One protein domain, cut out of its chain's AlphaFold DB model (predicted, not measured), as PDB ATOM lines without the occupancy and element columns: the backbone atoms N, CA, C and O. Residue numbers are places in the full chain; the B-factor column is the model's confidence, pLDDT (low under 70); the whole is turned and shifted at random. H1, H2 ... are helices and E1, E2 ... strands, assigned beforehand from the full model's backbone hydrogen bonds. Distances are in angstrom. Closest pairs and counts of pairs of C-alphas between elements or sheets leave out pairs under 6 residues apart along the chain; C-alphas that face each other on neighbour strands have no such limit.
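This is residues 14 to 88 of the 300 residues of an uncharacterized protein of Anaerolineae bacterium (UniProt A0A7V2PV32). The domain has two lobes set end to end: a long, narrow sheet of three strands, E1, E3 and E2, and a small cluster of short helices, H2, H3 and H4. The short helix H1 follows directly on E3 and leads from the sheet into the cluster, while the tight turn between E2 and E3 makes the far end of the sheet lobe. The printed part has 75 residues, with three named strands followed by four named helices, in the order E1, E2, E3, H1, H2, H3, H4; the sheet runs E1, E3, E2 and is mixed, and the class is mixed, helices and strands. The whole is only just compact, close to loose, with a radius of gyration of the C-alphas of 13.2 A, and is elongated, with spans of 40 by 25 by 25 A.

The strand E1 holds residues 14 to 21 and is 22.0 A long from first to last C-alpha; C-alpha 14 is at (185.187, 184.114, 98.205). E2 holds residues 29 to 35 and is 18.8 A long. E3, the longest strand by residues, holds residues 38 to 46 and is 26.1 A long, from C-alpha 38 at (180.891, 187.570, 98.494) to C-alpha 46 at (203.589, 182.608, 110.339). H1 holds residues 47 to 50, H2 residues 53 to 57, and H3 residues 62 to 68, with a length of 9.9 A. H4, the longest helix by residues, holds residues 78 to 87 and is 14.2 A long, ending with C-alpha 87 at (207.985, 178.454, 90.257).

In the sheet, E3 is the inner strand, and E1 and E2 are the edge strands. E1 and E3 are parallel, with 22 degrees between their directions; the C-alphas of Ile 17 and Ile 42, which face each other, are 4.7 A apart, and N 19 and O 43, at 2.8 A, are within hydrogen-bond range. E2 and E3 form a hairpin and are antiparallel, with 160 degrees between their directions; N 30 and O 42, at 2.8 A, and N 40 and O 32, at 2.8 A, are within hydrogen-bond range. The sheet is only just strongly twisted, with C-alphas up to 4.2 A off its best plane. H1 only grazes the sheet, with its residues 47 to 50. H1 and H4 are close but not clearly touching, the closest C-alphas being those of Tyr 50 and Ile 82, 7.3 A apart. H2 and H4 touch, and their closest C-alphas, those of Arg 57 and Val 86, are 4.4 A apart. H3 and H4 touch and are about perpendicular, at 85 degrees, with the C-alphas of Phe 67 and Arg 87 closest at 5.7 A. H2 and H3 touch only at the corner by their link, the closest C-alphas being those of Arg 57 and Gly 63, 4.5 A apart. H2, H3 and H4 are not on the sheet, and each is apart from E1, E2 and E3. In H2, H3 and H4 every O i to N i+4 pair is within hydrogen-bond range, while H1 is too short for such a pair.

The two C-alphas farthest apart are those of Asp 36 and Arg 54, at 39.8 A. The printed part has no cut. The links from E1 to E2 and from H3 to H4 are short, the other links are tight, and no link is long. The mean pLDDT of the printed part is 91.2, and the model's confidence is under 70 at residues 24 to 25, in the link from E1 to E2.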
ATOM      1  N   ASP A  14     184.289 183.603  97.181       93.00
ATOM      2  CA  ASP A  14     185.187 184.114  98.205       93.00
ATOM      3  C   ASP A  14     186.423 184.745  97.563       93.00
ATOM      4  O   ASP A  14     186.752 184.515  96.392       93.00
ATOM      5  N   VAL A  15     187.086 185.589  98.344       93.25
ATOM      6  CA  VAL A  15     188.380 186.173  98.005       93.25
ATOM      7  C   VAL A  15     189.373 185.750  99.075       93.25
ATOM      8  O   VAL A  15     189.355 186.287 100.182       93.25
ATOM      9  N   ASP A  16     190.241 184.801  98.735       93.25
ATOM     10  CA  ASP A  16     191.315 184.369  99.622       93.25
ATOM     11  C   ASP A  16     192.389 185.462  99.742       93.25
ATOM     12  O   ASP A  16     192.982 185.891  98.744       93.25
ATOM     13  N   ILE A  17     192.670 185.895 100.969       94.56
ATOM     14  CA  ILE A  17     193.767 186.810 101.302       94.56
ATOM     15  C   ILE A  17     194.662 186.112 102.319       94.56
ATOM     16  O   ILE A  17     194.192 185.639 103.344       94.56
ATOM     17  N   VAL A  18     195.967 186.076 102.060       94.06
ATOM     18  CA  VAL A  18     196.938 185.524 103.011       94.06
ATOM     19  C   VAL A  18     197.808 186.650 103.542       94.06
ATOM     20  O   VAL A  18     198.495 187.329 102.777       94.06
ATOM     21  N   LEU A  19     197.779 186.835 104.856       94.12
ATOM     22  CA  LEU A  19     198.670 187.725 105.584       94.12
ATOM     23  C   LEU A  19     199.814 186.893 106.159       94.12
ATOM     24  O   LEU A  19     199.582 185.908 106.853       94.12
ATOM     25  N   ILE A  20     201.047 187.295 105.864       92.31
ATOM     26  CA  ILE A  20     202.254 186.636 106.367       92.31
ATOM     27  C   ILE A  20     202.918 187.595 107.344       92.31
ATOM     28  O   ILE A  20     203.288 188.709 106.964       92.31
ATOM     29  N   GLN A  21     203.051 187.174 108.599       89.56
ATOM     30  CA  GLN A  21     203.576 188.017 109.669       89.56
ATOM     31  C   GLN A  21     204.540 187.261 110.587       89.56
ATOM     32  O   GLN A  21     204.584 186.034 110.603       89.56
ATOM     33  N   ASN A  22     205.318 188.017 111.362       84.75
ATOM     34  CA  ASN A  22     206.355 187.482 112.253       84.75
ATOM     35  C   ASN A  22     205.889 187.375 113.712       84.75
ATOM     36  O   ASN A  22     206.667 186.984 114.579       84.75
ATOM     37  N   GLU A  23     204.651 187.781 113.991       78.94
ATOM     38  CA  GLU A  23     204.049 187.755 115.319       78.94
ATOM     39  C   GLU A  23     202.956 186.691 115.363       78.94
ATOM     40  O   GLU A  23     202.161 186.548 114.427       78.94
ATOM     41  N   THR A  24     202.892 185.950 116.467       68.31
ATOM     42  CA  THR A  24     201.844 184.953 116.678       68.31
ATOM     43  C   THR A  24     200.487 185.651 116.754       68.31
ATOM     44  O   THR A  24     200.228 186.415 117.683       68.31
ATOM     45  N   SER A  25     199.612 185.389 115.780       69.88
ATOM     46  CA  SER A  25     198.228 185.869 115.821       69.88
ATOM     47  C   SER A  25     197.389 185.003 116.765       69.88
ATOM     48  O   SER A  25     197.498 183.775 116.701       69.88
ATOM     49  N   PRO A  26     196.495 185.585 117.587       70.25
ATOM     50  CA  PRO A  26     195.497 184.807 118.322       70.25
ATOM     51  C   PRO A  26     194.454 184.162 117.391       70.25
ATOM     52  O   PRO A  26     193.765 183.223 117.795       70.25
ATOM     53  N   HIS A  27     194.333 184.644 116.149       71.94
ATOM     54  CA  HIS A  27     193.388 184.146 115.155       71.94
ATOM     55  C   HIS A  27     194.129 183.724 113.886       71.94
ATOM     56  O   HIS A  27     194.813 184.526 113.257       71.94
ATOM     57  N   ALA A  28     193.980 182.459 113.493       85.31
ATOM     58  CA  ALA A  28     194.597 181.936 112.272       85.31
ATOM     59  C   ALA A  28     193.799 182.276 110.997       85.31
ATOM     60  O   ALA A  28     194.312 182.126 109.889       85.31
ATOM     61  N   ARG A  29     192.526 182.679 111.135       91.00
ATOM     62  CA  ARG A  29     191.619 182.915 110.006       91.00
ATOM     63  C   ARG A  29     190.463 183.840 110.383       91.00
ATOM     64  O   ARG A  29     189.889 183.676 111.461       91.00
ATOM     65  N   GLU A  30     190.093 184.737 109.478       91.38
ATOM     66  CA  GLU A  30     188.992 185.692 109.610       91.38
ATOM     67  C   GLU A  30     188.108 185.669 108.360       91.38
ATOM     68  O   GLU A  30     188.604 185.596 107.238       91.38
ATOM     69  N   ILE A  31     186.791 185.749 108.553       92.44
ATOM     70  CA  ILE A  31     185.807 185.820 107.472       92.44
ATOM     71  C   ILE A  31     185.149 187.192 107.525       92.44
ATOM     72  O   ILE A  31     184.535 187.538 108.532       92.44
ATOM     73  N   VAL A  32     185.280 187.975 106.452       93.56
ATOM     74  CA  VAL A  32     184.753 189.347 106.395       93.56
ATOM     75  C   VAL A  32     183.725 189.452 105.268       93.56
ATOM     76  O   VAL A  32     184.103 189.347 104.099       93.56
ATOM     77  N   PRO A  33     182.432 189.665 105.564       93.12
ATOM     78  CA  PRO A  33     181.425 189.824 104.522       93.12
ATOM     79  C   PRO A  33     181.670 191.113 103.727       93.12
ATOM     80  O   PRO A  33     181.907 192.174 104.305       93.12
ATOM     81  N   LEU A  34     181.591 191.029 102.397       92.94
ATOM     82  CA  LEU A  34     181.585 192.197 101.506       92.94
ATOM     83  C   LEU A  34     180.177 192.497 100.993       92.94
ATOM     84  O   LEU A  34     179.755 193.648 100.935       92.94
ATOM     85  N   THR A  35     179.466 191.443 100.601       91.81
ATOM     86  CA  THR A  35     178.063 191.445 100.175       91.81
ATOM     87  C   THR A  35     177.414 190.149 100.658       91.81
ATOM     88  O   THR A  35     178.111 189.274 101.172       91.81
ATOM     89  N   ASP A  36     176.115 189.977 100.427       85.88
ATOM     90  CA  ASP A  36     175.406 188.736 100.771       85.88
ATOM     91  C   ASP A  36     176.008 187.480 100.104       85.88
ATOM     92  O   ASP A  36     175.863 186.372 100.620       85.88
ATOM     93  N   ASP A  37     176.709 187.650  98.974       91.06
ATOM     94  CA  ASP A  37     177.217 186.558  98.132       91.06
ATOM     95  C   ASP A  37     178.738 186.466  98.039       91.06
ATOM     96  O   ASP A  37     179.277 185.514  97.462       91.06
ATOM     97  N   ILE A  38     179.439 187.455  98.590       93.25
ATOM     98  CA  ILE A  38     180.891 187.570  98.494       93.25
ATOM     99  C   ILE A  38     181.453 187.919  99.864       93.25
ATOM    100  O   ILE A  38     181.034 188.898 100.483       93.25
ATOM    101  N   HIS A  39     182.451 187.159 100.299       94.38
ATOM    102  CA  HIS A  39     183.217 187.440 101.508       94.38
ATOM    103  C   HIS A  39     184.721 187.356 101.239       94.38
ATOM    104  O   HIS A  39     185.168 186.717 100.287       94.38
ATOM    105  N   LEU A  40     185.500 188.015 102.089       94.69
ATOM    106  CA  LEU A  40     186.933 187.791 102.199       94.69
ATOM    107  C   LEU A  40     187.168 186.603 103.126       94.69
ATOM    108  O   LEU A  40     186.574 186.531 104.205       94.69
ATOM    109  N   ASP A  41     188.056 185.711 102.710       93.69
ATOM    110  CA  ASP A  41     188.585 184.639 103.536       93.69
ATOM    111  C   ASP A  41     190.062 184.942 103.817       93.69
ATOM    112  O   ASP A  41     190.928 184.779 102.955       93.69
ATOM    113  N   ILE A  42     190.338 185.492 105.000       94.56
ATOM    114  CA  ILE A  42     191.656 186.005 105.371       94.56
ATOM    115  C   ILE A  42     192.360 184.972 106.243       94.56
ATOM    116  O   ILE A  42     191.956 184.738 107.379       94.56
ATOM    117  N   ALA A  43     193.433 184.371 105.741       93.31
ATOM    118  CA  ALA A  43     194.303 183.486 106.506       93.31
ATOM    119  C   ALA A  43     195.527 184.251 107.021       93.31
ATOM    120  O   ALA A  43     196.133 185.034 106.287       93.31
ATOM    121  N   ILE A  44     195.909 184.006 108.273       93.00
ATOM    122  CA  ILE A  44     197.092 184.606 108.890       93.00
ATOM    123  C   ILE A  44     198.098 183.491 109.143       93.00
ATOM    124  O   ILE A  44     197.850 182.601 109.956       93.00
ATOM    125  N   HIS A  45     199.212 183.529 108.417       92.31
ATOM    126  CA  HIS A  45     200.273 182.532 108.489       92.31
ATOM    127  C   HIS A  45     201.531 183.114 109.131       92.31
ATOM    128  O   HIS A  45     201.823 184.312 109.019       92.31
ATOM    129  N   ASP A  46     202.301 182.239 109.769       90.62
ATOM    130  CA  ASP A  46     203.589 182.608 110.339       90.62
ATOM    131  C   ASP A  46     204.662 182.642 109.238       90.62
ATOM    132  O   ASP A  46     204.731 181.765 108.374       90.62
ATOM    133  N   GLU A  47     205.538 183.650 109.259       90.19
ATOM    134  CA  GLU A  47     206.631 183.771 108.284       90.19
ATOM    135  C   GLU A  47     207.538 182.524 108.249       90.19
ATOM    136  O   GLU A  47     208.117 182.203 107.205       90.19
ATOM    137  N   SER A  48     207.654 181.779 109.354       89.81
ATOM    138  CA  SER A  48     208.450 180.551 109.415       89.81
ATOM    139  C   SER A  48     207.991 179.471 108.434       89.81
ATOM    140  O   SER A  48     208.830 178.717 107.934       89.81
ATOM    141  N   GLU A  49     206.708 179.455 108.064       89.50
ATOM    142  CA  GLU A  49     206.152 178.530 107.073       89.50
ATOM    143  C   GLU A  49     206.761 178.751 105.675       89.50
ATOM    144  O   GLU A  49     206.823 177.826 104.867       89.50
ATOM    145  N   TYR A  50     207.303 179.945 105.401       92.31
ATOM    146  CA  TYR A  50     207.754 180.369 104.071       92.31
ATOM    147  C   TYR A  50     209.279 180.368 103.874       92.31
ATOM    148  O   TYR A  50     209.778 180.722 102.804       92.31
ATOM    149  N   GLN A  51     210.053 179.936 104.873       85.81
ATOM    150  CA  GLN A  51     211.517 180.084 104.871       85.81
ATOM    151  C   GLN A  51     212.256 179.226 103.833       85.81
ATOM    152  O   GLN A  51     213.405 179.518 103.494       85.81
ATOM    153  N   LYS A  52     211.644 178.138 103.341       89.81
ATOM    154  CA  LYS A  52     212.307 177.144 102.477       89.81
ATOM    155  C   LYS A  52     211.571 176.983 101.139       89.81
ATOM    156  O   LYS A  52     210.838 176.007 100.973       89.81
ATOM    157  N   PRO A  53     211.815 177.853 100.137       85.50
ATOM    158  CA  PRO A  53     211.099 177.826  98.855       85.50
ATOM    159  C   PRO A  53     211.145 176.477  98.120       85.50
ATOM    160  O   PRO A  53     210.166 176.065  97.504       85.50
ATOM    161  N   ARG A  54     212.259 175.738  98.226       87.69
ATOM    162  CA  ARG A  54     212.380 174.396  97.627       87.69
ATOM    163  C   ARG A  54     211.434 173.374  98.256       87.69
ATOM    164  O   ARG A  54     210.937 172.519  97.532       87.69
ATOM    165  N   ASN A  55     211.190 173.476  99.563       93.06
ATOM    166  CA  ASN A  55     210.241 172.619 100.270       93.06
ATOM    167  C   ASN A  55     208.806 173.038  99.935       93.06
ATOM    168  O   ASN A  55     207.959 172.186  99.713       93.06
ATOM    169  N   LEU A  56     208.555 174.347  99.824       94.94
ATOM    170  CA  LEU A  56     207.249 174.874  99.423       94.94
ATOM    171  C   LEU A  56     206.842 174.409  98.026       94.94
ATOM    172  O   LEU A  56     205.695 174.034  97.829       94.94
ATOM    173  N   ARG A  57     207.773 174.345  97.068       95.81
ATOM    174  CA  ARG A  57     207.512 173.828  95.710       95.81
ATOM    175  C   ARG A  57     206.899 172.425  95.693       95.81
ATOM    176  O   ARG A  57     206.108 172.113  94.806       95.81
ATOM    177  N   VAL A  58     207.306 171.584  96.639       96.25
ATOM    178  CA  VAL A  58     206.844 170.194  96.759       96.25
ATOM    179  C   VAL A  58     205.786 170.037  97.847       96.25
ATOM    180  O   VAL A  58     205.323 168.934  98.108       96.25
ATOM    181  N   HIS A  59     205.361 171.143  98.460       96.38
ATOM    182  CA  HIS A  59     204.227 171.141  99.360       96.38
ATOM    183  C   HIS A  59     202.932 171.041  98.529       96.38
ATOM    184  O   HIS A  59     202.695 171.918  97.693       96.38
ATOM    185  N   PRO A  60     202.055 170.047  98.774       94.44
ATOM    186  CA  PRO A  60     200.871 169.785  97.945       94.44
ATOM    187  C   PRO A  60     199.951 171.004  97.777       94.44
ATOM    188  O   PRO A  60     199.546 171.354  96.670       94.44
ATOM    189  N   TRP A  61     199.683 171.694  98.890       94.75
ATOM    190  CA  TRP A  61     198.793 172.857  98.942       94.75
ATOM    191  C   TRP A  61     199.539 174.179  98.732       94.75
ATOM    192  O   TRP A  61     199.398 174.804  97.683       94.75
ATOM    193  N   LEU A  62     200.397 174.569  99.688       94.19
ATOM    194  CA  LEU A  62     201.142 175.833  99.642       94.19
ATOM    195  C   LEU A  62     201.970 176.028  98.369       94.19
ATOM    196  O   LEU A  62     202.096 177.165  97.929       94.19
ATOM    197  N   GLY A  63     202.511 174.967  97.763       94.69
ATOM    198  CA  GLY A  63     203.254 175.084  96.511       94.69
ATOM    199  C   GLY A  63     202.390 175.656  95.396       94.69
ATOM    200  O   GLY A  63     202.749 176.667  94.802       94.69
ATOM    201  N   SER A  64     201.225 175.051  95.172       93.44
ATOM    202  CA  SER A  64     200.253 175.498  94.171       93.44
ATOM    203  C   SER A  64     199.702 176.887  94.505       93.44
ATOM    204  O   SER A  64     199.698 177.774  93.656       93.44
ATOM    205  N   THR A  65     199.336 177.125  95.770       92.69
ATOM    206  CA  THR A  65     198.856 178.440  96.224       92.69
ATOM    207  C   THR A  65     199.887 179.536  95.964       92.69
ATOM    208  O   THR A  65     199.548 180.588  95.433       92.69
ATOM    209  N   LEU A  66     201.159 179.304  96.302       94.44
ATOM    210  CA  LEU A  66     202.238 180.272  96.097       94.44
ATOM    211  C   LEU A  66     202.605 180.451  94.630       94.44
ATOM    212  O   LEU A  66     202.973 181.559  94.239       94.44
ATOM    213  N   PHE A  67     202.525 179.384  93.835       94.12
ATOM    214  CA  PHE A  67     202.771 179.438  92.400       94.12
ATOM    215  C   PHE A  67     201.816 180.434  91.723       94.12
ATOM    216  O   PHE A  67     202.266 181.246  90.906       94.12
ATOM    217  N   ASP A  68     200.548 180.441  92.139       91.19
ATOM    218  CA  ASP A  68     199.472 181.243  91.545       91.19
ATOM    219  C   ASP A  68     199.224 182.592  92.225       91.19
ATOM    220  O   ASP A  68     198.687 183.510  91.601       91.19
ATOM    221  N   ALA A  69     199.600 182.733  93.498       92.00
ATOM    222  CA  ALA A  69     199.254 183.896  94.302       92.00
ATOM    223  C   ALA A  69     199.652 185.226  93.641       92.00
ATOM    224  O   ALA A  69     200.719 185.374  93.034       92.00
ATOM    225  N   LYS A  70     198.799 186.235  93.823       93.62
ATOM    226  CA  LYS A  70     199.104 187.620  93.466       93.62
ATOM    227  C   LYS A  70     199.635 188.345  94.693       93.62
ATOM    228  O   LYS A  70     198.966 188.405  95.721       93.62
ATOM    229  N   ILE A  71     200.831 188.910  94.570       94.50
ATOM    230  CA  ILE A  71     201.443 189.709  95.630       94.50
ATOM    231  C   ILE A  71     200.741 191.070  95.659       94.50
ATOM    232  O   ILE A  71     200.812 191.829  94.695       94.50
ATOM    233  N   LEU A  72     200.038 191.358  96.757       94.75
ATOM    234  CA  LEU A  72     199.352 192.641  96.959       94.75
ATOM    235  C   LEU A  72     200.254 193.668  97.658       94.75
ATOM    236  O   LEU A  72     200.171 194.860  97.371       94.75
ATOM    237  N   TYR A  73     201.114 193.206  98.569       95.25
ATOM    238  CA  TYR A  73     202.020 194.046  99.349       95.25
ATOM    239  C   TYR A  73     203.258 193.249  99.786       95.25
ATOM    240  O   TYR A  73     203.143 192.301 100.559       95.25
ATOM    241  N   ASP A  74     204.440 193.633  99.296       94.56
ATOM    242  CA  ASP A  74     205.724 193.010  99.652       94.56
ATOM    243  C   ASP A  74     206.881 194.022  99.529       94.56
ATOM    244  O   ASP A  74     207.679 193.979  98.592       94.56
ATOM    245  N   PRO A  75     206.999 194.976 100.468       92.75
ATOM    246  CA  PRO A  75     207.985 196.055 100.377       92.75
ATOM    247  C   PRO A  75     209.441 195.572 100.467       92.75
ATOM    248  O   PRO A  75     210.361 196.353 100.237       92.75
ATOM    249  N   ARG A  76     209.670 194.311 100.860       91.75
ATOM    250  CA  ARG A  76     211.006 193.716 101.003       91.75
ATOM    251  C   ARG A  76     211.307 192.671  99.923       91.75
ATOM    252  O   ARG A  76     212.341 192.016 100.035       91.75
ATOM    253  N   HIS A  77     210.443 192.513  98.917       92.12
ATOM    254  CA  HIS A  77     210.585 191.528  97.836       92.12
ATOM    255  C   HIS A  77     210.805 190.082  98.335       92.12
ATOM    256  O   HIS A  77     211.455 189.265  97.674       92.12
ATOM    257  N   LYS A  78     210.305 189.754  99.536       91.12
ATOM    258  CA  LYS A  78     210.434 188.412 100.122       91.12
ATOM    259  C   LYS A  78     209.571 187.410  99.364       91.12
ATOM    260  O   LYS A  78     210.040 186.323  99.030       91.12
ATOM    261  N   MET A  79     208.327 187.779  99.080       93.88
ATOM    262  CA  MET A  79     207.386 186.957  98.332       93.88
ATOM    263  C   MET A  79     207.808 186.798  96.881       93.88
ATOM    264  O   MET A  79     207.684 185.692  96.363       93.88
ATOM    265  N   ASP A  80     208.390 187.826  96.258       92.75
ATOM    266  CA  ASP A  80     208.984 187.697  94.920       92.75
ATOM    267  C   ASP A  80     210.061 186.598  94.896       92.75
ATOM    268  O   ASP A  80     210.052 185.708  94.038       92.75
ATOM    269  N   PHE A  81     210.963 186.609  95.884       93.12
ATOM    270  CA  PHE A  81     212.006 185.593  96.021       93.12
ATOM    271  C   PHE A  81     211.431 184.192  96.291       93.12
ATOM    272  O   PHE A  81     211.855 183.211  95.671       93.12
ATOM    273  N   ILE A  82     210.445 184.086  97.187       94.19
ATOM    274  CA  ILE A  82     209.770 182.820  97.501       94.19
ATOM    275  C   ILE A  82     209.068 182.264  96.258       94.19
ATOM    276  O   ILE A  82     209.280 181.097  95.917       94.19
ATOM    277  N   GLN A  83     208.288 183.082  95.545       94.81
ATOM    278  CA  GLN A  83     207.590 182.671  94.326       94.81
ATOM    279  C   GLN A  83     208.560 182.245  93.232       94.81
ATOM    280  O   GLN A  83     208.316 181.231  92.584       94.81
ATOM    281  N   ALA A  84     209.676 182.951  93.040       94.12
ATOM    282  CA  ALA A  84     210.700 182.537  92.084       94.12
ATOM    283  C   ALA A  84     211.254 181.140  92.420       94.12
ATOM    284  O   ALA A  84     211.397 180.292  91.535       94.12
ATOM    285  N   GLY A  85     211.505 180.868  93.705       93.25
ATOM    286  CA  GLY A  85     211.945 179.556  94.179       93.25
ATOM    287  C   GLY A  85     210.897 178.452  94.006       93.25
ATOM    288  O   GLY A  85     211.254 177.336  93.627       93.25
ATOM    289  N   VAL A  86     209.620 178.763  94.242       95.31
ATOM    290  CA  VAL A  86     208.496 177.833  94.039       95.31
ATOM    291  C   VAL A  86     208.295 177.535  92.554       95.31
ATOM    292  O   VAL A  86     208.256 176.370  92.165       95.31
ATOM    293  N   ARG A  87     208.234 178.567  91.705       95.25
ATOM    294  CA  ARG A  87     207.985 178.454  90.257       95.25
ATOM    295  C   ARG A  87     209.101 177.734  89.506       95.25
ATOM    296  O   ARG A  87     208.850 177.150  88.452       95.25
ATOM    297  N   GLY A  88     210.319 177.736  90.044       92.62
ATOM    298  CA  GLY A  88     211.470 177.057  89.458       92.62
ATOM    299  C   GLY A  88     211.206 175.572  89.193       92.62
ATOM    300  O   GLY A  88     211.257 174.750  90.110       92.62
TER     301      GLY A  88